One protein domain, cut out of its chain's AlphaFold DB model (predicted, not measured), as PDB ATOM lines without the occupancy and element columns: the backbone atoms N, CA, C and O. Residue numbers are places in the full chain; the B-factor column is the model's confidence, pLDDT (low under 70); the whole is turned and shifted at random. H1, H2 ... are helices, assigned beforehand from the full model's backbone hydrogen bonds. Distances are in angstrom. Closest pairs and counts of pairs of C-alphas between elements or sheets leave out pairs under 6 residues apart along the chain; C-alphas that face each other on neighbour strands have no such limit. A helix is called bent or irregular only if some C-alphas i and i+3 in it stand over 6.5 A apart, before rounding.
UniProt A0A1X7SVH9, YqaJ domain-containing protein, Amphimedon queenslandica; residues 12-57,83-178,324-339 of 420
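Overview. This is residues 12 to 57, 83 to 178 and 324 to 339 of the 420 residues of the protein "YqaJ domain-containing protein" of Amphimedon queenslandica (UniProt A0A1X7SVH9). H1 and H5 run partly side by side at one end of the model, with H10 crossing H5 and the short helices H3 and H4 gathered near the last residues of H10. At the other end H2, H6 and H7 form a looser group, while the hairpin of H8 and H9 covers another side near H10. The printed part has 158 residues with ten named helices, H1 to H10 in order along the chain, and no named strand; its class is all helix. It is compact, with a radius of gyration of the C-alphas of 16.8 A and spans of 49 by 43 by 33 A.

Along the chain. H1, residues 12 to 28, is the longest helix by residues at 24.0 A and begins at C-alpha 12, (-17.478, 131.335, -23.996). H5, residues 102 to 115, measures 19.9 A, H10, residues 327 to 338, 17.8 A, H2, residues 40 to 51, 16.1 A, and H6, residues 120 to 129, 14.2 A. The shorter helices are H3, residues 89 to 92, H4, residues 95 to 99, H7, residues 137 to 143, H8, residues 149 to 156, and H9, residues 165 to 171. H10 ends at C-alpha 338, (-34.196, 122.476, -37.644). H8 is irregular, with C-alphas 150 and 153 7.5 A apart.

Arrangement. H1, with residues 17 to 24 alone, touches H5 at a shallow tilt of 28 degrees, the same way; the closest C-alphas, of His 21 and Ile 114, are 5.0 A apart. H10 is the hub, touching four helices. It touches H5, Leu 333 to Val 109 at 6.2 A between C-alphas, about perpendicular at 72 degrees, only just past steep. With residues 337 to 338 alone H10 touches H4, closest at the C-alphas of Thr 338 and Ser 98, 4.9 A. H3 touches H10, closest at the C-alphas of Leu 92 and Leu 337, 5.4 A. H10 and H1 only just touch, and only at their ends, with 3 pairs of C-alphas within 8 A, the closest Glu 327 and Ser 14, 6.3 A. H3 and H7 only just touch, with 3 such pairs, the closest Leu 89 and Tyr 142, 6.8 A. H7 touches H2 at a steep tilt of 62 degrees, closest at the C-alphas of Thr 138 and Tyr 46, 5.7 A. H6 touches no helix but is near H7. H8 and H9 form a helical hairpin, closest at the C-alphas of Glu 154 and Ile 167, 7.3 A. Every O i to N i+4 pair is within hydrogen-bond range in H1, H2, H5, H6, H7 and H9, against 6 of 8 in H10, 2 of 4 in H8 and 0 of 1 in H4, where both O i to N i+3 pairs are within range; H3 is too short for such a pair.

Size, cuts and confidence. The C-alphas farthest apart, of Thr 12 and Asn 54, are 50.0 A apart. Residues 58 to 82 and 179 to 323 are not printed, with gaps of 18.3 A and 29.4 A between C-alphas. The link from H1 to H2 is long, 11 residues. Mean pLDDT of the printed part is 75.3; 51 residues are under 70, among them 24 to 35 and 324 to 331.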
ATOM      1  N   THR A  12     -16.732 130.828 -25.152       52.38
ATOM      2  CA  THR A  12     -17.478 131.335 -23.996       52.38
ATOM      3  C   THR A  12     -18.920 130.839 -23.964       52.38
ATOM      4  O   THR A  12     -19.355 130.360 -22.930       52.38
ATOM      5  N   THR A  13     -19.653 130.878 -25.079       51.84
ATOM      6  CA  THR A  13     -21.095 130.577 -25.062       51.84
ATOM      7  C   THR A  13     -21.382 129.103 -24.779       51.84
ATOM      8  O   THR A  13     -22.174 128.807 -23.894       51.84
ATOM      9  N   SER A  14     -20.701 128.170 -25.456       57.47
ATOM     10  CA  SER A  14     -20.899 126.730 -25.216       57.47
ATOM     11  C   SER A  14     -20.492 126.323 -23.801       57.47
ATOM     12  O   SER A  14     -21.221 125.584 -23.158       57.47
ATOM     13  N   GLN A  15     -19.377 126.843 -23.280       63.84
ATOM     14  CA  GLN A  15     -18.956 126.548 -21.905       63.84
ATOM     15  C   GLN A  15     -19.936 127.113 -20.871       63.84
ATOM     16  O   GLN A  15     -20.216 126.452 -19.874       63.84
ATOM     17  N   THR A  16     -20.500 128.297 -21.125       67.12
ATOM     18  CA  THR A  16     -21.531 128.887 -20.265       67.12
ATOM     19  C   THR A  16     -22.816 128.062 -20.267       67.12
ATOM     20  O   THR A  16     -23.297 127.742 -19.188       67.12
ATOM     21  N   ILE A  17     -23.331 127.663 -21.437       64.00
ATOM     22  CA  ILE A  17     -24.553 126.837 -21.552       64.00
ATOM     23  C   ILE A  17     -24.391 125.522 -20.779       64.00
ATOM     24  O   ILE A  17     -25.297 125.063 -20.093       64.00
ATOM     25  N   VAL A  18     -23.204 124.927 -20.858       68.44
ATOM     26  CA  VAL A  18     -22.899 123.642 -20.224       68.44
ATOM     27  C   VAL A  18     -22.829 123.773 -18.716       68.44
ATOM     28  O   VAL A  18     -23.457 122.990 -18.010       68.44
ATOM     29  N   LYS A  19     -22.137 124.801 -18.227       72.94
ATOM     30  CA  LYS A  19     -22.084 125.116 -16.799       72.94
ATOM     31  C   LYS A  19     -23.477 125.414 -16.242       72.94
ATOM     32  O   LYS A  19     -23.824 124.916 -15.179       72.94
ATOM     33  N   GLN A  20     -24.288 126.174 -16.980       71.12
ATOM     34  CA  GLN A  20     -25.673 126.472 -16.610       71.12
ATOM     35  C   GLN A  20     -26.532 125.210 -16.534       71.12
ATOM     36  O   GLN A  20     -27.344 125.093 -15.625       71.12
ATOM     37  N   HIS A  21     -26.335 124.251 -17.440       73.88
ATOM     38  CA  HIS A  21     -27.024 122.960 -17.382       73.88
ATOM     39  C   HIS A  21     -26.609 122.129 -16.170       73.88
ATOM     40  O   HIS A  21     -27.457 121.592 -15.468       73.88
ATOM     41  N   GLU A  22     -25.310 122.033 -15.889       75.06
ATOM     42  CA  GLU A  22     -24.810 121.335 -14.697       75.06
ATOM     43  C   GLU A  22     -25.346 121.964 -13.401       75.06
ATOM     44  O   GLU A  22     -25.770 121.246 -12.495       75.06
ATOM     45  N   GLU A  23     -25.404 123.296 -13.332       75.69
ATOM     46  CA  GLU A  23     -26.001 124.036 -12.214       75.69
ATOM     47  C   GLU A  23     -27.523 123.818 -12.120       75.69
ATOM     48  O   GLU A  23     -28.041 123.579 -11.026       75.69
ATOM     49  N   ALA A  24     -28.239 123.844 -13.251       68.81
ATOM     50  CA  ALA A  24     -29.679 123.592 -13.316       68.81
ATOM     51  C   ALA A  24     -30.035 122.171 -12.860       68.81
ATOM     52  O   ALA A  24     -30.982 122.003 -12.094       68.81
ATOM     53  N   LYS A  25     -29.236 121.161 -13.225       67.12
ATOM     54  CA  LYS A  25     -29.381 119.784 -12.717       67.12
ATOM     55  C   LYS A  25     -29.232 119.702 -11.203       67.12
ATOM     56  O   LYS A  25     -30.031 119.042 -10.538       67.12
ATOM     57  N   LEU A  26     -28.212 120.369 -10.657       69.06
ATOM     58  CA  LEU A  26     -27.966 120.406  -9.213       69.06
ATOM     59  C   LEU A  26     -29.121 121.086  -8.453       69.06
ATOM     60  O   LEU A  26     -29.378 120.772  -7.291       69.06
ATOM     61  N   ALA A  27     -29.812 122.029  -9.100       65.25
ATOM     62  CA  ALA A  27     -30.983 122.709  -8.554       65.25
ATOM     63  C   ALA A  27     -32.279 121.885  -8.696       65.25
ATOM     64  O   ALA A  27     -33.079 121.848  -7.760       65.25
ATOM     65  N   GLN A  28     -32.470 121.183  -9.819       59.09
ATOM     66  CA  GLN A  28     -33.642 120.335 -10.098       59.09
ATOM     67  C   GLN A  28     -33.735 119.096  -9.210       59.09
ATOM     68  O   GLN A  28     -34.821 118.560  -9.019       59.09
ATOM     69  N   THR A  29     -32.648 118.684  -8.553       53.78
ATOM     70  CA  THR A  29     -32.690 117.602  -7.553       53.78
ATOM     71  C   THR A  29     -33.574 117.935  -6.334       53.78
ATOM     72  O   THR A  29     -33.721 117.107  -5.438       53.78
ATOM     73  N   LYS A  30     -34.167 119.141  -6.278       51.47
ATOM     74  CA  LYS A  30     -35.018 119.639  -5.190       51.47
ATOM     75  C   LYS A  30     -36.466 119.962  -5.588       51.47
ATOM     76  O   LYS A  30     -37.240 120.292  -4.693       51.47
ATOM     77  N   ILE A  31     -36.851 119.881  -6.866       47.12
ATOM     78  CA  ILE A  31     -38.211 120.204  -7.337       47.12
ATOM     79  C   ILE A  31     -38.594 119.226  -8.457       47.12
ATOM     80  O   ILE A  31     -37.906 119.143  -9.471       47.12
ATOM     81  N   VAL A  32     -39.679 118.473  -8.265       50.88
ATOM     82  CA  VAL A  32     -40.265 117.609  -9.301       50.88
ATOM     83  C   VAL A  32     -41.181 118.478 -10.165       50.88
ATOM     84  O   VAL A  32     -42.376 118.562  -9.904       50.88
ATOM     85  N   ASP A  33     -40.612 119.180 -11.142       53.44
ATOM     86  CA  ASP A  33     -41.408 119.823 -12.193       53.44
ATOM     87  C   ASP A  33     -41.917 118.765 -13.193       53.44
ATOM     88  O   ASP A  33     -41.291 117.715 -13.378       53.44
ATOM     89  N   GLU A  34     -43.052 119.034 -13.849       62.19
ATOM     90  CA  GLU A  34     -43.594 118.194 -14.926       62.19
ATOM     91  C   GLU A  34     -42.575 118.069 -16.074       62.19
ATOM     92  O   GLU A  34     -42.330 119.006 -16.834       62.19
ATOM     93  N   VAL A  35     -41.951 116.894 -16.194       69.50
ATOM     94  CA  VAL A  35     -41.014 116.574 -17.280       69.50
ATOM     95  C   VAL A  35     -41.792 116.389 -18.587       69.50
ATOM     96  O   VAL A  35     -42.847 115.756 -18.556       69.50
ATOM     97  N   PRO A  36     -41.302 116.874 -19.746       72.69
ATOM     98  CA  PRO A  36     -41.946 116.622 -21.032       72.69
ATOM     99  C   PRO A  36     -42.076 115.118 -21.326       72.69
ATOM    100  O   PRO A  36     -41.074 114.413 -21.483       72.69
ATOM    101  N   LYS A  37     -43.317 114.631 -21.428       80.44
ATOM    102  CA  LYS A  37     -43.648 113.235 -21.753       80.44
ATOM    103  C   LYS A  37     -44.306 113.127 -23.119       80.44
ATOM    104  O   LYS A  37     -44.847 114.099 -23.650       80.44
ATOM    105  N   MET A  38     -44.285 111.927 -23.686       77.62
ATOM    106  CA  MET A  38     -45.098 111.637 -24.861       77.62
ATOM    107  C   MET A  38     -46.593 111.750 -24.538       77.62
ATOM    108  O   MET A  38     -47.053 111.277 -23.505       77.62
ATOM    109  N   SER A  39     -47.373 112.328 -25.456       77.69
ATOM    110  CA  SER A  39     -48.833 112.327 -25.331       77.69
ATOM    111  C   SER A  39     -49.405 110.930 -25.583       77.69
ATOM    112  O   SER A  39     -48.877 110.170 -26.401       77.69
ATOM    113  N   ARG A  40     -50.547 110.617 -24.960       72.94
ATOM    114  CA  ARG A  40     -51.270 109.347 -25.155       72.94
ATOM    115  C   ARG A  40     -51.524 109.021 -26.630       72.94
ATOM    116  O   ARG A  40     -51.375 107.876 -27.043       72.94
ATOM    117  N   GLN A  41     -51.842 110.024 -27.448       72.12
ATOM    118  CA  GLN A  41     -52.053 109.838 -28.887       72.12
ATOM    119  C   GLN A  41     -50.770 109.419 -29.619       72.12
ATOM    120  O   GLN A  41     -50.818 108.522 -30.459       72.12
ATOM    121  N   HIS A  42     -49.621 110.019 -29.284       73.25
ATOM    122  CA  HIS A  42     -48.340 109.602 -29.852       73.25
ATOM    123  C   HIS A  42     -47.957 108.200 -29.382       73.25
ATOM    124  O   HIS A  42     -47.583 107.376 -30.209       73.25
ATOM    125  N   ILE A  43     -48.108 107.904 -28.088       73.00
ATOM    126  CA  ILE A  43     -47.861 106.571 -27.521       73.00
ATOM    127  C   ILE A  43     -48.656 105.522 -28.302       73.00
ATOM    128  O   ILE A  43     -48.070 104.596 -28.860       73.00
ATOM    129  N   LEU A  44     -49.972 105.712 -28.430       71.38
ATOM    130  CA  LEU A  44     -50.833 104.811 -29.193       71.38
ATOM    131  C   LEU A  44     -50.367 104.683 -30.644       71.38
ATOM    132  O   LEU A  44     -50.278 103.567 -31.139       71.38
ATOM    133  N   SER A  45     -50.012 105.783 -31.312       70.00
ATOM    134  CA  SER A  45     -49.506 105.745 -32.692       70.00
ATOM    135  C   SER A  45     -48.248 104.898 -32.843       70.00
ATOM    136  O   SER A  45     -48.157 104.117 -33.786       70.00
ATOM    137  N   TYR A  46     -47.288 105.036 -31.933       70.31
ATOM    138  CA  TYR A  46     -46.026 104.307 -31.993       70.31
ATOM    139  C   TYR A  46     -46.214 102.812 -31.674       70.31
ATOM    140  O   TYR A  46     -45.800 101.958 -32.460       70.31
ATOM    141  N   PHE A  47     -46.920 102.477 -30.590       70.88
ATOM    142  CA  PHE A  47     -47.135 101.078 -30.192       70.88
ATOM    143  C   PHE A  47     -48.118 100.326 -31.100       70.88
ATOM    144  O   PHE A  47     -47.927  99.131 -31.351       70.88
ATOM    145  N   LEU A  48     -49.147 101.000 -31.633       68.94
ATOM    146  CA  LEU A  48     -50.035 100.401 -32.632       68.94
ATOM    147  C   LEU A  48     -49.305 100.173 -33.946       68.94
ATOM    148  O   LEU A  48     -49.513  99.126 -34.541       68.94
ATOM    149  N   HIS A  49     -48.430 101.083 -34.382       66.94
ATOM    150  CA  HIS A  49     -47.612 100.841 -35.570       66.94
ATOM    151  C   HIS A  49     -46.692  99.622 -35.387       66.94
ATOM    152  O   HIS A  49     -46.572  98.807 -36.299       66.94
ATOM    153  N   ASP A  50     -46.099  99.446 -34.201       66.94
ATOM    154  CA  ASP A  50     -45.260  98.278 -33.889       66.94
ATOM    155  C   ASP A  50     -46.056  96.964 -33.848       66.94
ATOM    156  O   ASP A  50     -45.585  95.934 -34.327       66.94
ATOM    157  N   SER A  51     -47.277  96.996 -33.312       64.94
ATOM    158  CA  SER A  51     -48.121  95.799 -33.177       64.94
ATOM    159  C   SER A  51     -48.907  95.477 -34.454       64.94
ATOM    160  O   SER A  51     -49.193  94.319 -34.750       64.94
ATOM    161  N   CYS A  52     -49.305  96.508 -35.195       67.69
ATOM    162  CA  CYS A  52     -50.225  96.485 -36.329       67.69
ATOM    163  C   CYS A  52     -49.887  97.639 -37.303       67.69
ATOM    164  O   CYS A  52     -50.590  98.650 -37.326       67.69
ATOM    165  N   PRO A  53     -48.870  97.490 -38.175       63.62
ATOM    166  CA  PRO A  53     -48.361  98.575 -39.032       63.62
ATOM    167  C   PRO A  53     -49.391  99.218 -39.975       63.62
ATOM    168  O   PRO A  53     -49.190 100.330 -40.452       63.62
ATOM    169  N   ASN A  54     -50.497  98.518 -40.253       68.38
ATOM    170  CA  ASN A  54     -51.581  98.978 -41.126       68.38
ATOM    171  C   ASN A  54     -52.793  99.545 -40.360       68.38
ATOM    172  O   ASN A  54     -53.811  99.851 -40.980       68.38
ATOM    173  N   ALA A  55     -52.736  99.631 -39.028       64.31
ATOM    174  CA  ALA A  55     -53.825 100.181 -38.231       64.31
ATOM    175  C   ALA A  55     -53.920 101.705 -38.413       64.31
ATOM    176  O   ALA A  55     -52.915 102.413 -38.404       64.31
ATOM    177  N   VAL A  56     -55.145 102.216 -38.553       55.22
ATOM    178  CA  VAL A  56     -55.428 103.655 -38.619       55.22
ATOM    179  C   VAL A  56     -56.057 104.073 -37.297       55.22
ATOM    180  O   VAL A  56     -57.064 103.500 -36.882       55.22
ATOM    181  N   ILE A  57     -55.480 105.077 -36.637       55.06
ATOM    182  CA  ILE A  57     -56.082 105.677 -35.445       55.06
ATOM    183  C   ILE A  57     -57.197 106.612 -35.906       55.06
ATOM    184  O   ILE A  57     -56.935 107.689 -36.437       55.06
ATOM    185  N   PRO A  83     -48.452 106.379 -19.550       69.19
ATOM    186  CA  PRO A  83     -47.121 105.779 -19.497       69.19
ATOM    187  C   PRO A  83     -46.029 106.839 -19.329       69.19
ATOM    188  O   PRO A  83     -45.997 107.829 -20.063       69.19
ATOM    189  N   ASP A  84     -45.101 106.615 -18.394       78.00
ATOM    190  CA  ASP A  84     -44.003 107.540 -18.081       78.00
ATOM    191  C   ASP A  84     -42.894 107.477 -19.148       78.00
ATOM    192  O   ASP A  84     -41.772 107.050 -18.889       78.00
ATOM    193  N   LEU A  85     -43.223 107.840 -20.389       84.44
ATOM    194  CA  LEU A  85     -42.306 107.823 -21.526       84.44
ATOM    195  C   LEU A  85     -41.739 109.222 -21.797       84.44
ATOM    196  O   LEU A  85     -42.515 110.150 -22.057       84.44
ATOM    197  N   PRO A  86     -40.403 109.394 -21.775       87.75
ATOM    198  CA  PRO A  86     -39.797 110.693 -22.026       87.75
ATOM    199  C   PRO A  86     -39.959 111.095 -23.493       87.75
ATOM    200  O   PRO A  86     -40.000 110.245 -24.378       87.75
ATOM    201  N   LEU A  87     -40.017 112.394 -23.783       86.88
ATOM    202  CA  LEU A  87     -40.090 112.857 -25.169       86.88
ATOM    203  C   LEU A  87     -38.810 112.467 -25.956       86.88
ATOM    204  O   LEU A  87     -37.708 112.845 -25.544       86.88
ATOM    205  N   PRO A  88     -38.909 111.752 -27.098       88.62
ATOM    206  CA  PRO A  88     -37.757 111.455 -27.949       88.62
ATOM    207  C   PRO A  88     -37.085 112.725 -28.485       88.62
ATOM    208  O   PRO A  88     -37.755 113.673 -28.888       88.62
ATOM    209  N   LEU A  89     -35.753 112.725 -28.614       88.88
ATOM    210  CA  LEU A  89     -35.012 113.893 -29.122       88.88
ATOM    211  C   LEU A  89     -35.381 114.291 -30.558       88.88
ATOM    212  O   LEU A  89     -35.206 115.446 -30.941       88.88
ATOM    213  N   CYS A  90     -35.865 113.353 -31.372       85.00
ATOM    214  CA  CYS A  90     -36.287 113.655 -32.736       85.00
ATOM    215  C   CYS A  90     -37.620 114.421 -32.814       85.00
ATOM    216  O   CYS A  90     -37.849 115.088 -33.819       85.00
ATOM    217  N   GLU A  91     -38.436 114.405 -31.754       86.75
ATOM    218  CA  GLU A  91     -39.673 115.199 -31.641       86.75
ATOM    219  C   GLU A  91     -39.394 116.674 -31.305       86.75
ATOM    220  O   GLU A  91     -40.297 117.506 -31.321       86.75
ATOM    221  N   LEU A  92     -38.134 117.041 -31.035       87.94
ATOM    222  CA  LEU A  92     -37.728 118.441 -30.872       87.94
ATOM    223  C   LEU A  92     -37.756 119.218 -32.199       87.94
ATOM    224  O   LEU A  92     -37.639 120.444 -32.202       87.94
ATOM    225  N   TYR A  93     -37.852 118.524 -33.333       87.19
ATOM    226  CA  TYR A  93     -37.901 119.155 -34.643       87.19
ATOM    227  C   TYR A  93     -39.173 119.990 -34.815       87.19
ATOM    228  O   TYR A  93     -40.285 119.480 -34.702       87.19
ATOM    229  N   ASP A  94     -39.011 121.252 -35.211       86.19
ATOM    230  CA  ASP A  94     -40.120 122.070 -35.696       86.19
ATOM    231  C   ASP A  94     -39.687 122.823 -36.966       86.19
ATOM    232  O   ASP A  94     -38.690 123.561 -36.947       86.19
ATOM    233  N   PRO A  95     -40.430 122.696 -38.085       84.25
ATOM    234  CA  PRO A  95     -40.151 123.439 -39.308       84.25
ATOM    235  C   PRO A  95     -39.999 124.952 -39.095       84.25
ATOM    236  O   PRO A  95     -39.199 125.582 -39.796       84.25
ATOM    237  N   LYS A  96     -40.705 125.542 -38.116       88.25
ATOM    238  CA  LYS A  96     -40.652 126.984 -37.821       88.25
ATOM    239  C   LYS A  96     -39.273 127.436 -37.345       88.25
ATOM    240  O   LYS A  96     -38.843 128.533 -37.691       88.25
ATOM    241  N   TYR A  97     -38.539 126.580 -36.633       85.75
ATOM    242  CA  TYR A  97     -37.200 126.902 -36.131       85.75
ATOM    243  C   TYR A  97     -36.194 127.095 -37.265       85.75
ATOM    244  O   TYR A  97     -35.183 127.770 -37.102       85.75
ATOM    245  N   SER A  98     -36.480 126.545 -38.447       80.25
ATOM    246  CA  SER A  98     -35.635 126.718 -39.629       80.25
ATOM    247  C   SER A  98     -35.694 128.123 -40.247       80.25
ATOM    248  O   SER A  98     -34.919 128.386 -41.176       80.25
ATOM    249  N   LEU A  99     -36.611 128.969 -39.755       84.44
ATOM    250  CA  LEU A  99     -36.825 130.367 -40.139       84.44
ATOM    251  C   LEU A  99     -36.265 131.363 -39.111       84.44
ATOM    252  O   LEU A  99     -36.312 132.560 -39.365       84.44
ATOM    253  N   PHE A 100     -35.785 130.888 -37.957       81.38
ATOM    254  CA  PHE A 100     -35.290 131.749 -36.881       81.38
ATOM    255  C   PHE A 100     -33.956 132.397 -37.254       81.38
ATOM    256  O   PHE A 100     -33.117 131.780 -37.919       81.38
ATOM    257  N   GLU A 101     -33.739 133.615 -36.760       82.31
ATOM    258  CA  GLU A 101     -32.443 134.285 -36.853       82.31
ATOM    259  C   GLU A 101     -31.401 133.592 -35.952       82.31
ATOM    260  O   GLU A 101     -31.730 132.886 -34.994       82.31
ATOM    261  N   GLU A 102     -30.107 133.796 -36.225       76.44
ATOM    262  CA  GLU A 102     -29.027 133.071 -35.530       76.44
ATOM    263  C   GLU A 102     -29.034 133.285 -34.003       76.44
ATOM    264  O   GLU A 102     -28.762 132.356 -33.235       76.44
ATOM    265  N   SER A 103     -29.379 134.489 -33.541       77.00
ATOM    266  CA  SER A 103     -29.491 134.814 -32.113       77.00
ATOM    267  C   SER A 103     -30.665 134.095 -31.441       77.00
ATOM    268  O   SER A 103     -30.512 133.575 -30.334       77.00
ATOM    269  N   GLU A 104     -31.813 134.024 -32.114       83.75
ATOM    270  CA  GLU A 104     -33.018 133.344 -31.636       83.75
ATOM    271  C   GLU A 104     -32.801 131.835 -31.568       83.75
ATOM    272  O   GLU A 104     -33.108 131.206 -30.556       83.75
ATOM    273  N   LEU A 105     -32.193 131.258 -32.607       81.50
ATOM    274  CA  LEU A 105     -31.873 129.836 -32.648       81.50
ATOM    275  C   LEU A 105     -30.829 129.455 -31.593       81.50
ATOM    276  O   LEU A 105     -30.949 128.411 -30.957       81.50
ATOM    277  N   THR A 106     -29.830 130.308 -31.357       78.62
ATOM    278  CA  THR A 106     -28.848 130.092 -30.283       78.62
ATOM    279  C   THR A 106     -29.524 130.070 -28.913       78.62
ATOM    280  O   THR A 106     -29.219 129.202 -28.092       78.62
ATOM    281  N   LYS A 107     -30.462 130.994 -28.672       81.81
ATOM    282  CA  LYS A 107     -31.244 131.022 -27.435       81.81
ATOM    283  C   LYS A 107     -32.111 129.768 -27.302       81.81
ATOM    284  O   LYS A 107     -32.040 129.107 -26.275       81.81
ATOM    285  N   LEU A 108     -32.829 129.383 -28.357       84.69
ATOM    286  CA  LEU A 108     -33.645 128.167 -28.378       84.69
ATOM    287  C   LEU A 108     -32.822 126.911 -28.065       84.69
ATOM    288  O   LEU A 108     -33.254 126.082 -27.271       84.69
ATOM    289  N   VAL A 109     -31.634 126.768 -28.661       82.44
ATOM    290  CA  VAL A 109     -30.720 125.645 -28.395       82.44
ATOM    291  C   VAL A 109     -30.308 125.610 -26.924       82.44
ATOM    292  O   VAL A 109     -30.303 124.538 -26.323       82.44
ATOM    293  N   SER A 110     -29.983 126.768 -26.344       80.62
ATOM    294  CA  SER A 110     -29.636 126.891 -24.925       80.62
ATOM    295  C   SER A 110     -30.803 126.498 -24.020       80.62
ATOM    296  O   SER A 110     -30.639 125.651 -23.145       80.62
ATOM    297  N   ASP A 111     -31.982 127.073 -24.254       83.81
ATOM    298  CA  ASP A 111     -33.187 126.830 -23.455       83.81
ATOM    299  C   ASP A 111     -33.626 125.357 -23.563       83.81
ATOM    300  O   ASP A 111     -33.963 124.721 -22.562       83.81
ATOM    301  N   THR A 112     -33.535 124.773 -24.763       84.69
ATOM    302  CA  THR A 112     -33.793 123.342 -24.992       84.69
ATOM    303  C   THR A 112     -32.804 122.490 -24.207       84.69
ATOM    304  O   THR A 112     -33.206 121.572 -23.509       84.69
ATOM    305  N   PHE A 113     -31.507 122.798 -24.273       82.12
ATOM    306  CA  PHE A 113     -30.493 122.012 -23.574       82.12
ATOM    307  C   PHE A 113     -30.697 122.005 -22.057       82.12
ATOM    308  O   PHE A 113     -30.614 120.941 -21.451       82.12
ATOM    309  N   ILE A 114     -31.004 123.167 -21.470       80.94
ATOM    310  CA  ILE A 114     -31.260 123.314 -20.030       80.94
ATOM    311  C   ILE A 114     -32.545 122.579 -19.613       80.94
ATOM    312  O   ILE A 114     -32.621 122.055 -18.505       80.94
ATOM    313  N   SER A 115     -33.550 122.524 -20.491       83.00
ATOM    314  CA  SER A 115     -34.829 121.854 -20.212       83.00
ATOM    315  C   SER A 115     -34.829 120.348 -20.492       83.00
ATOM    316  O   SER A 115     -35.764 119.666 -20.070       83.00
ATOM    317  N   LEU A 116     -33.799 119.801 -21.154       84.69
ATOM    318  CA  LEU A 116     -33.670 118.357 -21.349       84.69
ATOM    319  C   LEU A 116     -33.521 117.656 -20.000       84.69
ATOM    320  O   LEU A 116     -32.472 117.727 -19.356       84.69
ATOM    321  N   ASN A 117     -34.556 116.914 -19.629       84.25
ATOM    322  CA  ASN A 117     -34.595 116.137 -18.407       84.25
ATOM    323  C   ASN A 117     -35.315 114.807 -18.647       84.25
ATOM    324  O   ASN A 117     -36.260 114.736 -19.430       84.25
ATOM    325  N   VAL A 118     -34.863 113.761 -17.963       87.56
ATOM    326  CA  VAL A 118     -35.492 112.438 -17.942       87.56
ATOM    327  C   VAL A 118     -35.417 111.939 -16.510       87.56
ATOM    328  O   VAL A 118     -34.340 111.917 -15.917       87.56
ATOM    329  N   THR A 119     -36.550 111.537 -15.937       88.94
ATOM    330  CA  THR A 119     -36.568 110.979 -14.582       88.94
ATOM    331  C   THR A 119     -36.006 109.547 -14.575       88.94
ATOM    332  O   THR A 119     -36.093 108.833 -15.581       88.94
ATOM    333  N   PRO A 120     -35.461 109.067 -13.442       88.62
ATOM    334  CA  PRO A 120     -35.058 107.666 -13.309       88.62
ATOM    335  C   PRO A 120     -36.203 106.673 -13.565       88.62
ATOM    336  O   PRO A 120     -35.976 105.621 -14.167       88.62
ATOM    337  N   SER A 121     -37.435 107.017 -13.160       88.00
ATOM    338  CA  SER A 121     -38.634 106.214 -13.437       88.00
ATOM    339  C   SER A 121     -38.908 106.116 -14.934       88.00
ATOM    340  O   SER A 121     -39.055 105.008 -15.443       88.00
ATOM    341  N   ALA A 122     -38.869 107.243 -15.649       89.12
ATOM    342  CA  ALA A 122     -39.121 107.288 -17.082       89.12
ATOM    343  C   ALA A 122     -38.048 106.533 -17.873       89.12
ATOM    344  O   ALA A 122     -38.356 105.815 -18.820       89.12
ATOM    345  N   SER A 123     -36.779 106.638 -17.458       91.06
ATOM    346  CA  SER A 123     -35.684 105.866 -18.056       91.06
ATOM    347  C   SER A 123     -35.862 104.357 -17.848       91.06
ATOM    348  O   SER A 123     -35.712 103.580 -18.789       91.06
ATOM    349  N   THR A 124     -36.258 103.939 -16.641       89.31
ATOM    350  CA  THR A 124     -36.521 102.525 -16.323       89.31
ATOM    351  C   THR A 124     -37.722 101.992 -17.107       89.31
ATOM    352  O   THR A 124     -37.671 100.896 -17.670       89.31
ATOM    353  N   PHE A 125     -38.799 102.776 -17.192       88.62
ATOM    354  CA  PHE A 125     -39.986 102.419 -17.961       88.62
ATOM    355  C   PHE A 125     -39.667 102.296 -19.456       88.62
ATOM    356  O   PHE A 125     -40.033 101.296 -20.083       88.62
ATOM    357  N   LEU A 126     -38.919 103.258 -20.008       89.56
ATOM    358  CA  LEU A 126     -38.442 103.224 -21.386       89.56
ATOM    359  C   LEU A 126     -37.604 101.972 -21.657       89.56
ATOM    360  O   LEU A 126     -37.885 101.264 -22.619       89.56
ATOM    361  N   GLU A 127     -36.618 101.665 -20.810       92.38
ATOM    362  CA  GLU A 127     -35.793 100.460 -20.946       92.38
ATOM    363  C   GLU A 127     -36.675  99.214 -21.033       92.38
ATOM    364  O   GLU A 127     -36.579  98.462 -22.003       92.38
ATOM    365  N   SER A 128     -37.593  99.042 -20.078       87.88
ATOM    366  CA  SER A 128     -38.450  97.856 -20.013       87.88
ATOM    367  C   SER A 128     -39.363  97.713 -21.238       87.88
ATOM    368  O   SER A 128     -39.497  96.615 -21.783       87.88
ATOM    369  N   SER A 129     -39.902  98.831 -21.733       83.56
ATOM    370  CA  SER A 129     -40.764  98.888 -22.919       83.56
ATOM    371  C   SER A 129     -40.003  98.606 -24.219       83.56
ATOM    372  O   SER A 129     -40.601  98.239 -25.227       83.56
ATOM    373  N   MET A 130     -38.677  98.766 -24.205       84.38
ATOM    374  CA  MET A 130     -37.808  98.704 -25.382       84.38
ATOM    375  C   MET A 130     -36.930  97.443 -25.435       84.38
ATOM    376  O   MET A 130     -36.052  97.347 -26.295       84.38
ATOM    377  N   ARG A 131     -37.156  96.449 -24.561       84.31
ATOM    378  CA  ARG A 131     -36.383  95.184 -24.529       84.31
ATOM    379  C   ARG A 131     -36.521  94.323 -25.786       84.31
ATOM    380  O   ARG A 131     -35.655  93.500 -26.045       84.31
ATOM    381  N   GLN A 132     -37.567  94.536 -26.588       71.12
ATOM    382  CA  GLN A 132     -37.739  93.886 -27.897       71.12
ATOM    383  C   GLN A 132     -36.912  94.557 -29.021       71.12
ATOM    384  O   GLN A 132     -36.985  94.142 -30.180       71.12
ATOM    385  N   GLN A 133     -36.126  95.590 -28.673       68.38
ATOM    386  CA  GLN A 133     -35.101  96.265 -29.475       68.38
ATOM    387  C   GLN A 133     -35.457  96.436 -30.964       68.38
ATOM    388  O   GLN A 133     -36.177  97.357 -31.347       68.38
ATOM    389  N   THR A 134     -34.927  95.562 -31.826       60.78
ATOM    390  CA  THR A 134     -34.835  95.760 -33.279       60.78
ATOM    391  C   THR A 134     -36.151  95.607 -34.030       60.78
ATOM    392  O   THR A 134     -36.225  96.015 -35.188       60.78
ATOM    393  N   ASN A 135     -37.179  95.036 -33.401       61.50
ATOM    394  CA  ASN A 135     -38.497  94.869 -34.017       61.50
ATOM    395  C   ASN A 135     -39.442  96.051 -33.738       61.50
ATOM    396  O   ASN A 135     -40.580  96.030 -34.194       61.50
ATOM    397  N   SER A 136     -38.978  97.082 -33.022       69.06
ATOM    398  CA  SER A 136     -39.775  98.253 -32.659       69.06
ATOM    399  C   SER A 136     -39.344  99.495 -33.444       69.06
ATOM    400  O   SER A 136     -38.209  99.964 -33.350       69.06
ATOM    401  N   THR A 137     -40.266 100.086 -34.199       73.25
ATOM    402  CA  THR A 137     -40.079 101.413 -34.801       73.25
ATOM    403  C   THR A 137     -39.937 102.502 -33.746       73.25
ATOM    404  O   THR A 137     -39.169 103.449 -33.942       73.25
ATOM    405  N   THR A 138     -40.583 102.320 -32.593       77.75
ATOM    406  CA  THR A 138     -40.429 103.171 -31.411       77.75
ATOM    407  C   THR A 138     -38.973 103.192 -30.937       77.75
ATOM    408  O   THR A 138     -38.404 104.268 -30.750       77.75
ATOM    409  N   TRP A 139     -38.306 102.037 -30.862       81.81
ATOM    410  CA  TRP A 139     -36.884 101.954 -30.503       81.81
ATOM    411  C   TRP A 139     -35.985 102.759 -31.454       81.81
ATOM    412  O   TRP A 139     -35.122 103.525 -31.012       81.81
ATOM    413  N   PHE A 140     -36.217 102.656 -32.768       80.81
ATOM    414  CA  PHE A 140     -35.487 103.468 -33.748       80.81
ATOM    415  C   PHE A 140     -35.758 104.962 -33.564       80.81
ATOM    416  O   PHE A 140     -34.832 105.761 -33.711       80.81
ATOM    417  N   CYS A 141     -36.994 105.344 -33.233       84.38
ATOM    418  CA  CYS A 141     -37.387 106.726 -32.971       84.38
ATOM    419  C   CYS A 141     -36.598 107.334 -31.801       84.38
ATOM    420  O   CYS A 141     -35.925 108.352 -31.978       84.38
ATOM    421  N   TYR A 142     -36.572 106.659 -30.650       88.69
ATOM    422  CA  TYR A 142     -35.845 107.127 -29.464       88.69
ATOM    423  C   TYR A 142     -34.334 107.253 -29.673       88.69
ATOM    424  O   TYR A 142     -33.690 108.116 -29.079       88.69
ATOM    425  N   ARG A 143     -33.749 106.422 -30.540       88.62
ATOM    426  CA  ARG A 143     -32.315 106.494 -30.849       88.62
ATOM    427  C   ARG A 143     -31.954 107.629 -31.809       88.62
ATOM    428  O   ARG A 143     -30.775 107.949 -31.937       88.62
ATOM    429  N   LYS A 144     -32.909 108.227 -32.537       87.31
ATOM    430  CA  LYS A 144     -32.616 109.319 -33.485       87.31
ATOM    431  C   LYS A 144     -32.197 110.565 -32.711       87.31
ATOM    432  O   LYS A 144     -32.984 111.125 -31.958       87.31
ATOM    433  N   GLY A 145     -30.964 111.013 -32.931       85.75
ATOM    434  CA  GLY A 145     -30.404 112.162 -32.217       85.75
ATOM    435  C   GLY A 145     -29.755 111.818 -30.881       85.75
ATOM    436  O   GLY A 145     -29.124 112.686 -30.283       85.75
ATOM    437  N   LEU A 146     -29.872 110.572 -30.424       89.38
ATOM    438  CA  LEU A 146     -29.274 110.114 -29.180       89.38
ATOM    439  C   LEU A 146     -27.835 109.665 -29.437       89.38
ATOM    440  O   LEU A 146     -27.562 108.905 -30.370       89.38
ATOM    441  N   ILE A 147     -26.895 110.109 -28.607       88.94
ATOM    442  CA  ILE A 147     -25.511 109.644 -28.696       88.94
ATOM    443  C   ILE A 147     -25.450 108.266 -28.039       88.94
ATOM    444  O   ILE A 147     -25.418 108.144 -26.813       88.94
ATOM    445  N   THR A 148     -25.462 107.220 -28.865       90.88
ATOM    446  CA  THR A 148     -25.436 105.840 -28.377       90.88
ATOM    447  C   THR A 148     -24.018 105.366 -28.076       90.88
ATOM    448  O   THR A 148     -23.068 105.744 -28.765       90.88
ATOM    449  N   ALA A 149     -23.869 104.475 -27.093       90.56
ATOM    450  CA  ALA A 149     -22.577 103.905 -26.694       90.56
ATOM    451  C   ALA A 149     -21.756 103.319 -27.866       90.56
ATOM    452  O   ALA A 149     -20.536 103.456 -27.908       90.56
ATOM    453  N   SER A 150     -22.416 102.732 -28.867       89.00
ATOM    454  CA  SER A 150     -21.775 102.192 -30.078       89.00
ATOM    455  C   SER A 150     -21.022 103.234 -30.915       89.00
ATOM    456  O   SER A 150     -20.144 102.865 -31.688       89.00
ATOM    457  N   HIS A 151     -21.362 104.520 -30.775       85.38
ATOM    458  CA  HIS A 151     -20.716 105.643 -31.462       85.38
ATOM    459  C   HIS A 151     -19.770 106.438 -30.550       85.38
ATOM    460  O   HIS A 151     -19.267 107.504 -30.917       85.38
ATOM    461  N   PHE A 152     -19.542 105.952 -29.325       83.56
ATOM    462  CA  PHE A 152     -18.826 106.713 -28.311       83.56
ATOM    463  C   PHE A 152     -17.355 106.914 -28.673       83.56
ATOM    464  O   PHE A 152     -16.807 107.994 -28.460       83.56
ATOM    465  N   ARG A 153     -16.715 105.916 -29.301       84.50
ATOM    466  CA  ARG A 153     -15.325 106.040 -29.759       84.50
ATOM    467  C   ARG A 153     -15.166 107.164 -30.779       84.50
ATOM    468  O   ARG A 153     -14.231 107.956 -30.673       84.50
ATOM    469  N   GLU A 154     -16.045 107.232 -31.778       80.94
ATOM    470  CA  GLU A 154     -15.994 108.273 -32.804       80.94
ATOM    471  C   GLU A 154     -16.188 109.659 -32.198       80.94
ATOM    472  O   GLU A 154     -15.523 110.604 -32.615       80.94
ATOM    473  N   VAL A 155     -17.054 109.768 -31.190       78.31
ATOM    474  CA  VAL A 155     -17.283 111.014 -30.461       78.31
ATOM    475  C   VAL A 155     -16.061 111.422 -29.630       78.31
ATOM    476  O   VAL A 155     -15.622 112.567 -29.735       78.31
ATOM    477  N   LEU A 156     -15.484 110.503 -28.848       76.75
ATOM    478  CA  LEU A 156     -14.335 110.769 -27.973       76.75
ATOM    479  C   LEU A 156     -13.086 111.210 -28.744       76.75
ATOM    480  O   LEU A 156     -12.402 112.152 -28.352       76.75
ATOM    481  N   TYR A 157     -12.765 110.521 -29.842       73.62
ATOM    482  CA  TYR A 157     -11.540 110.777 -30.610       73.62
ATOM    483  C   TYR A 157     -11.719 111.798 -31.731       73.62
ATOM    484  O   TYR A 157     -10.807 111.984 -32.546       73.62
ATOM    485  N   HIS A 158     -12.860 112.483 -31.792       67.12
ATOM    486  CA  HIS A 158     -13.060 113.542 -32.768       67.12
ATOM    487  C   HIS A 158     -12.182 114.757 -32.434       67.12
ATOM    488  O   HIS A 158     -12.421 115.483 -31.475       67.12
ATOM    489  N   LYS A 159     -11.140 114.984 -33.243       56.03
ATOM    490  CA  LYS A 159     -10.117 116.025 -33.018       56.03
ATOM    491  C   LYS A 159     -10.304 117.307 -33.849       56.03
ATOM    492  O   LYS A 159      -9.459 118.194 -33.768       56.03
ATOM    493  N   TRP A 160     -11.362 117.426 -34.659       49.41
ATOM    494  CA  TRP A 160     -11.463 118.456 -35.713       49.41
ATOM    495  C   TRP A 160     -12.689 119.368 -35.594       49.41
ATOM    496  O   TRP A 160     -13.689 119.030 -34.972       49.41
ATOM    497  N   LYS A 161     -12.660 120.513 -36.282       57.50
ATOM    498  CA  LYS A 161     -13.872 121.269 -36.631       57.50
ATOM    499  C   LYS A 161     -14.042 121.306 -38.147       57.50
ATOM    500  O   LYS A 161     -13.050 121.610 -38.809       57.50
ATOM    501  N   PRO A 162     -15.251 121.073 -38.702       56.84
ATOM    502  CA  PRO A 162     -16.510 120.610 -38.080       56.84
ATOM    503  C   PRO A 162     -16.597 119.071 -37.921       56.84
ATOM    504  O   PRO A 162     -15.801 118.338 -38.509       56.84
ATOM    505  N   TYR A 163     -17.561 118.565 -37.132       57.28
ATOM    506  CA  TYR A 163     -17.879 117.125 -37.080       57.28
ATOM    507  C   TYR A 163     -18.159 116.589 -38.486       57.28
ATOM    508  O   TYR A 163     -18.873 117.219 -39.271       57.28
ATOM    509  N   HIS A 164     -17.580 115.433 -38.824       63.72
ATOM    510  CA  HIS A 164     -17.777 114.856 -40.147       63.72
ATOM    511  C   HIS A 164     -19.256 114.495 -40.330       63.72
ATOM    512  O   HIS A 164     -19.871 113.913 -39.434       63.72
ATOM    513  N   LYS A 165     -19.822 114.808 -41.505       67.62
ATOM    514  CA  LYS A 165     -21.236 114.539 -41.828       67.62
ATOM    515  C   LYS A 165     -21.631 113.086 -41.539       67.62
ATOM    516  O   LYS A 165     -22.777 112.847 -41.194       67.62
ATOM    517  N   SER A 166     -20.695 112.134 -41.622       73.31
ATOM    518  CA  SER A 166     -20.963 110.723 -41.320       73.31
ATOM    519  C   SER A 166     -21.350 110.457 -39.863       73.31
ATOM    520  O   SER A 166     -22.246 109.653 -39.648       73.31
ATOM    521  N   ILE A 167     -20.725 111.117 -38.877       76.44
ATOM    522  CA  ILE A 167     -21.035 110.904 -37.450       76.44
ATOM    523  C   ILE A 167     -22.420 111.472 -37.144       76.44
ATOM    524  O   ILE A 167     -23.244 110.804 -36.530       76.44
ATOM    525  N   ILE A 168     -22.712 112.674 -37.648       78.31
ATOM    526  CA  ILE A 168     -24.036 113.287 -37.500       78.31
ATOM    527  C   ILE A 168     -25.098 112.436 -38.196       78.31
ATOM    528  O   ILE A 168     -26.123 112.145 -37.597       78.31
ATOM    529  N   SER A 169     -24.858 111.977 -39.426       78.88
ATOM    530  CA  SER A 169     -25.795 111.084 -40.114       78.88
ATOM    531  C   SER A 169     -25.988 109.746 -39.396       78.88
ATOM    532  O   SER A 169     -27.084 109.197 -39.481       78.88
ATOM    533  N   ALA A 170     -24.968 109.230 -38.702       81.94
ATOM    534  CA  ALA A 170     -25.077 108.020 -37.887       81.94
ATOM    535  C   ALA A 170     -25.945 108.261 -36.640       81.94
ATOM    536  O   ALA A 170     -26.916 107.540 -36.441       81.94
ATOM    537  N   ILE A 171     -25.679 109.329 -35.877       84.19
ATOM    538  CA  ILE A 171     -26.475 109.715 -34.696       84.19
ATOM    539  C   ILE A 171     -27.931 110.036 -35.083       84.19
ATOM    540  O   ILE A 171     -28.873 109.644 -34.401       84.19
ATOM    541  N   MET A 172     -28.142 110.707 -36.216       82.50
ATOM    542  CA  MET A 172     -29.476 111.002 -36.754       82.50
ATOM    543  C   MET A 172     -30.144 109.793 -37.430       82.50
ATOM    544  O   MET A 172     -31.298 109.892 -37.841       82.50
ATOM    545  N   GLN A 173     -29.430 108.671 -37.575       82.00
ATOM    546  CA  GLN A 173     -29.874 107.449 -38.253       82.00
ATOM    547  C   GLN A 173     -30.395 107.661 -39.688       82.00
ATOM    548  O   GLN A 173     -31.316 106.985 -40.139       82.00
ATOM    549  N   TYR A 174     -29.793 108.583 -40.444       80.06
ATOM    550  CA  TYR A 174     -30.201 108.848 -41.832       80.06
ATOM    551  C   TYR A 174     -29.839 107.728 -42.805       80.06
ATOM    552  O   TYR A 174     -30.474 107.587 -43.845       80.06
ATOM    553  N   ASN A 175     -28.813 106.945 -42.475       73.00
ATOM    554  CA  ASN A 175     -28.335 105.848 -43.303       73.00
ATOM    555  C   ASN A 175     -28.454 104.544 -42.507       73.00
ATOM    556  O   ASN A 175     -27.457 104.117 -41.916       73.00
ATOM    557  N   PRO A 176     -29.649 103.929 -42.434       69.31
ATOM    558  CA  PRO A 176     -29.797 102.642 -41.773       69.31
ATOM    559  C   PRO A 176     -28.895 101.613 -42.461       69.31
ATOM    560  O   PRO A 176     -28.820 101.541 -43.691       69.31
ATOM    561  N   VAL A 177     -28.171 100.831 -41.663       73.12
ATOM    562  CA  VAL A 177     -27.303  99.781 -42.199       73.12
ATOM    563  C   VAL A 177     -28.180  98.661 -42.747       73.12
ATOM    564  O   VAL A 177     -29.171  98.288 -42.125       73.12
ATOM    565  N   ASN A 178     -27.815  98.107 -43.906       80.00
ATOM    566  CA  ASN A 178     -28.545  96.979 -44.473       80.00
ATOM    567  C   ASN A 178     -28.502  95.791 -43.486       80.00
ATOM    568  O   ASN A 178     -27.418  95.251 -43.242       80.00
ATOM    569  N   LEU A 324     -17.595 113.662 -21.663       64.69
ATOM    570  CA  LEU A 324     -17.963 113.999 -23.015       64.69
ATOM    571  C   LEU A 324     -17.822 115.498 -23.186       64.69
ATOM    572  O   LEU A 324     -18.290 116.285 -22.363       64.69
ATOM    573  N   ASN A 325     -17.239 115.895 -24.310       60.06
ATOM    574  CA  ASN A 325     -17.267 117.286 -24.700       60.06
ATOM    575  C   ASN A 325     -18.707 117.669 -25.062       60.06
ATOM    576  O   ASN A 325     -19.228 117.324 -26.125       60.06
ATOM    577  N   SER A 326     -19.336 118.409 -24.166       59.66
ATOM    578  CA  SER A 326     -20.656 119.001 -24.329       59.66
ATOM    579  C   SER A 326     -20.774 119.923 -25.553       59.66
ATOM    580  O   SER A 326     -21.882 120.199 -26.015       59.66
ATOM    581  N   GLU A 327     -19.652 120.318 -26.167       59.72
ATOM    582  CA  GLU A 327     -19.631 120.974 -27.475       59.72
ATOM    583  C   GLU A 327     -20.324 120.139 -28.566       59.72
ATOM    584  O   GLU A 327     -21.001 120.733 -29.404       59.72
ATOM    585  N   LEU A 328     -20.232 118.798 -28.565       65.19
ATOM    586  CA  LEU A 328     -20.900 117.961 -29.579       65.19
ATOM    587  C   LEU A 328     -22.418 118.180 -29.591       65.19
ATOM    588  O   LEU A 328     -23.037 118.199 -30.652       65.19
ATOM    589  N   LEU A 329     -23.019 118.386 -28.424       66.25
ATOM    590  CA  LEU A 329     -24.464 118.564 -28.300       66.25
ATOM    591  C   LEU A 329     -24.904 119.928 -28.798       66.25
ATOM    592  O   LEU A 329     -25.918 120.028 -29.475       66.25
ATOM    593  N   VAL A 330     -24.086 120.957 -28.573       63.53
ATOM    594  CA  VAL A 330     -24.301 122.278 -29.176       63.53
ATOM    595  C   VAL A 330     -24.232 122.202 -30.709       63.53
ATOM    596  O   VAL A 330     -24.921 122.960 -31.386       63.53
ATOM    597  N   TYR A 331     -23.458 121.271 -31.284       67.75
ATOM    598  CA  TYR A 331     -23.476 121.012 -32.732       67.75
ATOM    599  C   TYR A 331     -24.677 120.180 -33.196       67.75
ATOM    600  O   TYR A 331     -25.156 120.383 -34.314       67.75
ATOM    601  N   LEU A 332     -25.146 119.236 -32.379       74.69
ATOM    602  CA  LEU A 332     -26.219 118.312 -32.745       74.69
ATOM    603  C   LEU A 332     -27.614 118.931 -32.583       74.69
ATOM    604  O   LEU A 332     -28.475 118.722 -33.435       74.69
ATOM    605  N   LEU A 333     -27.836 119.732 -31.538       79.06
ATOM    606  CA  LEU A 333     -29.140 120.318 -31.219       79.06
ATOM    607  C   LEU A 333     -29.723 121.193 -32.338       79.06
ATOM    608  O   LEU A 333     -30.883 120.983 -32.677       79.06
ATOM    609  N   PRO A 334     -28.973 122.099 -32.998       78.50
ATOM    610  CA  PRO A 334     -29.513 122.832 -34.141       78.50
ATOM    611  C   PRO A 334     -29.998 121.905 -35.257       78.50
ATOM    612  O   PRO A 334     -31.013 122.174 -35.898       78.50
ATOM    613  N   LYS A 335     -29.291 120.789 -35.476       79.56
ATOM    614  CA  LYS A 335     -29.661 119.789 -36.477       79.56
ATOM    615  C   LYS A 335     -30.921 119.021 -36.071       79.56
ATOM    616  O   LYS A 335     -31.718 118.733 -36.960       79.56
ATOM    617  N   LEU A 336     -31.114 118.740 -34.781       83.44
ATOM    618  CA  LEU A 336     -32.343 118.146 -34.241       83.44
ATOM    619  C   LEU A 336     -33.533 119.102 -34.370       83.44
ATOM    620  O   LEU A 336     -34.550 118.729 -34.937       83.44
ATOM    621  N   LEU A 337     -33.364 120.357 -33.953       84.31
ATOM    622  CA  LEU A 337     -34.424 121.368 -33.953       84.31
ATOM    623  C   LEU A 337     -34.858 121.781 -35.369       84.31
ATOM    624  O   LEU A 337     -36.030 122.047 -35.603       84.31
ATOM    625  N   THR A 338     -33.927 121.850 -36.330       79.69
ATOM    626  CA  THR A 338     -34.196 122.476 -37.644       79.69
ATOM    627  C   THR A 338     -34.051 121.548 -38.848       79.69
ATOM    628  O   THR A 338     -34.356 121.955 -39.969       79.69
ATOM    629  N   HIS A 339     -33.501 120.341 -38.671       73.56
ATOM    630  CA  HIS A 339     -33.004 119.480 -39.757       73.56
ATOM    631  C   HIS A 339     -31.954 120.131 -40.681       73.56
ATOM    632  O   HIS A 339     -31.495 119.493 -41.636       73.56
TER     633      HIS A 339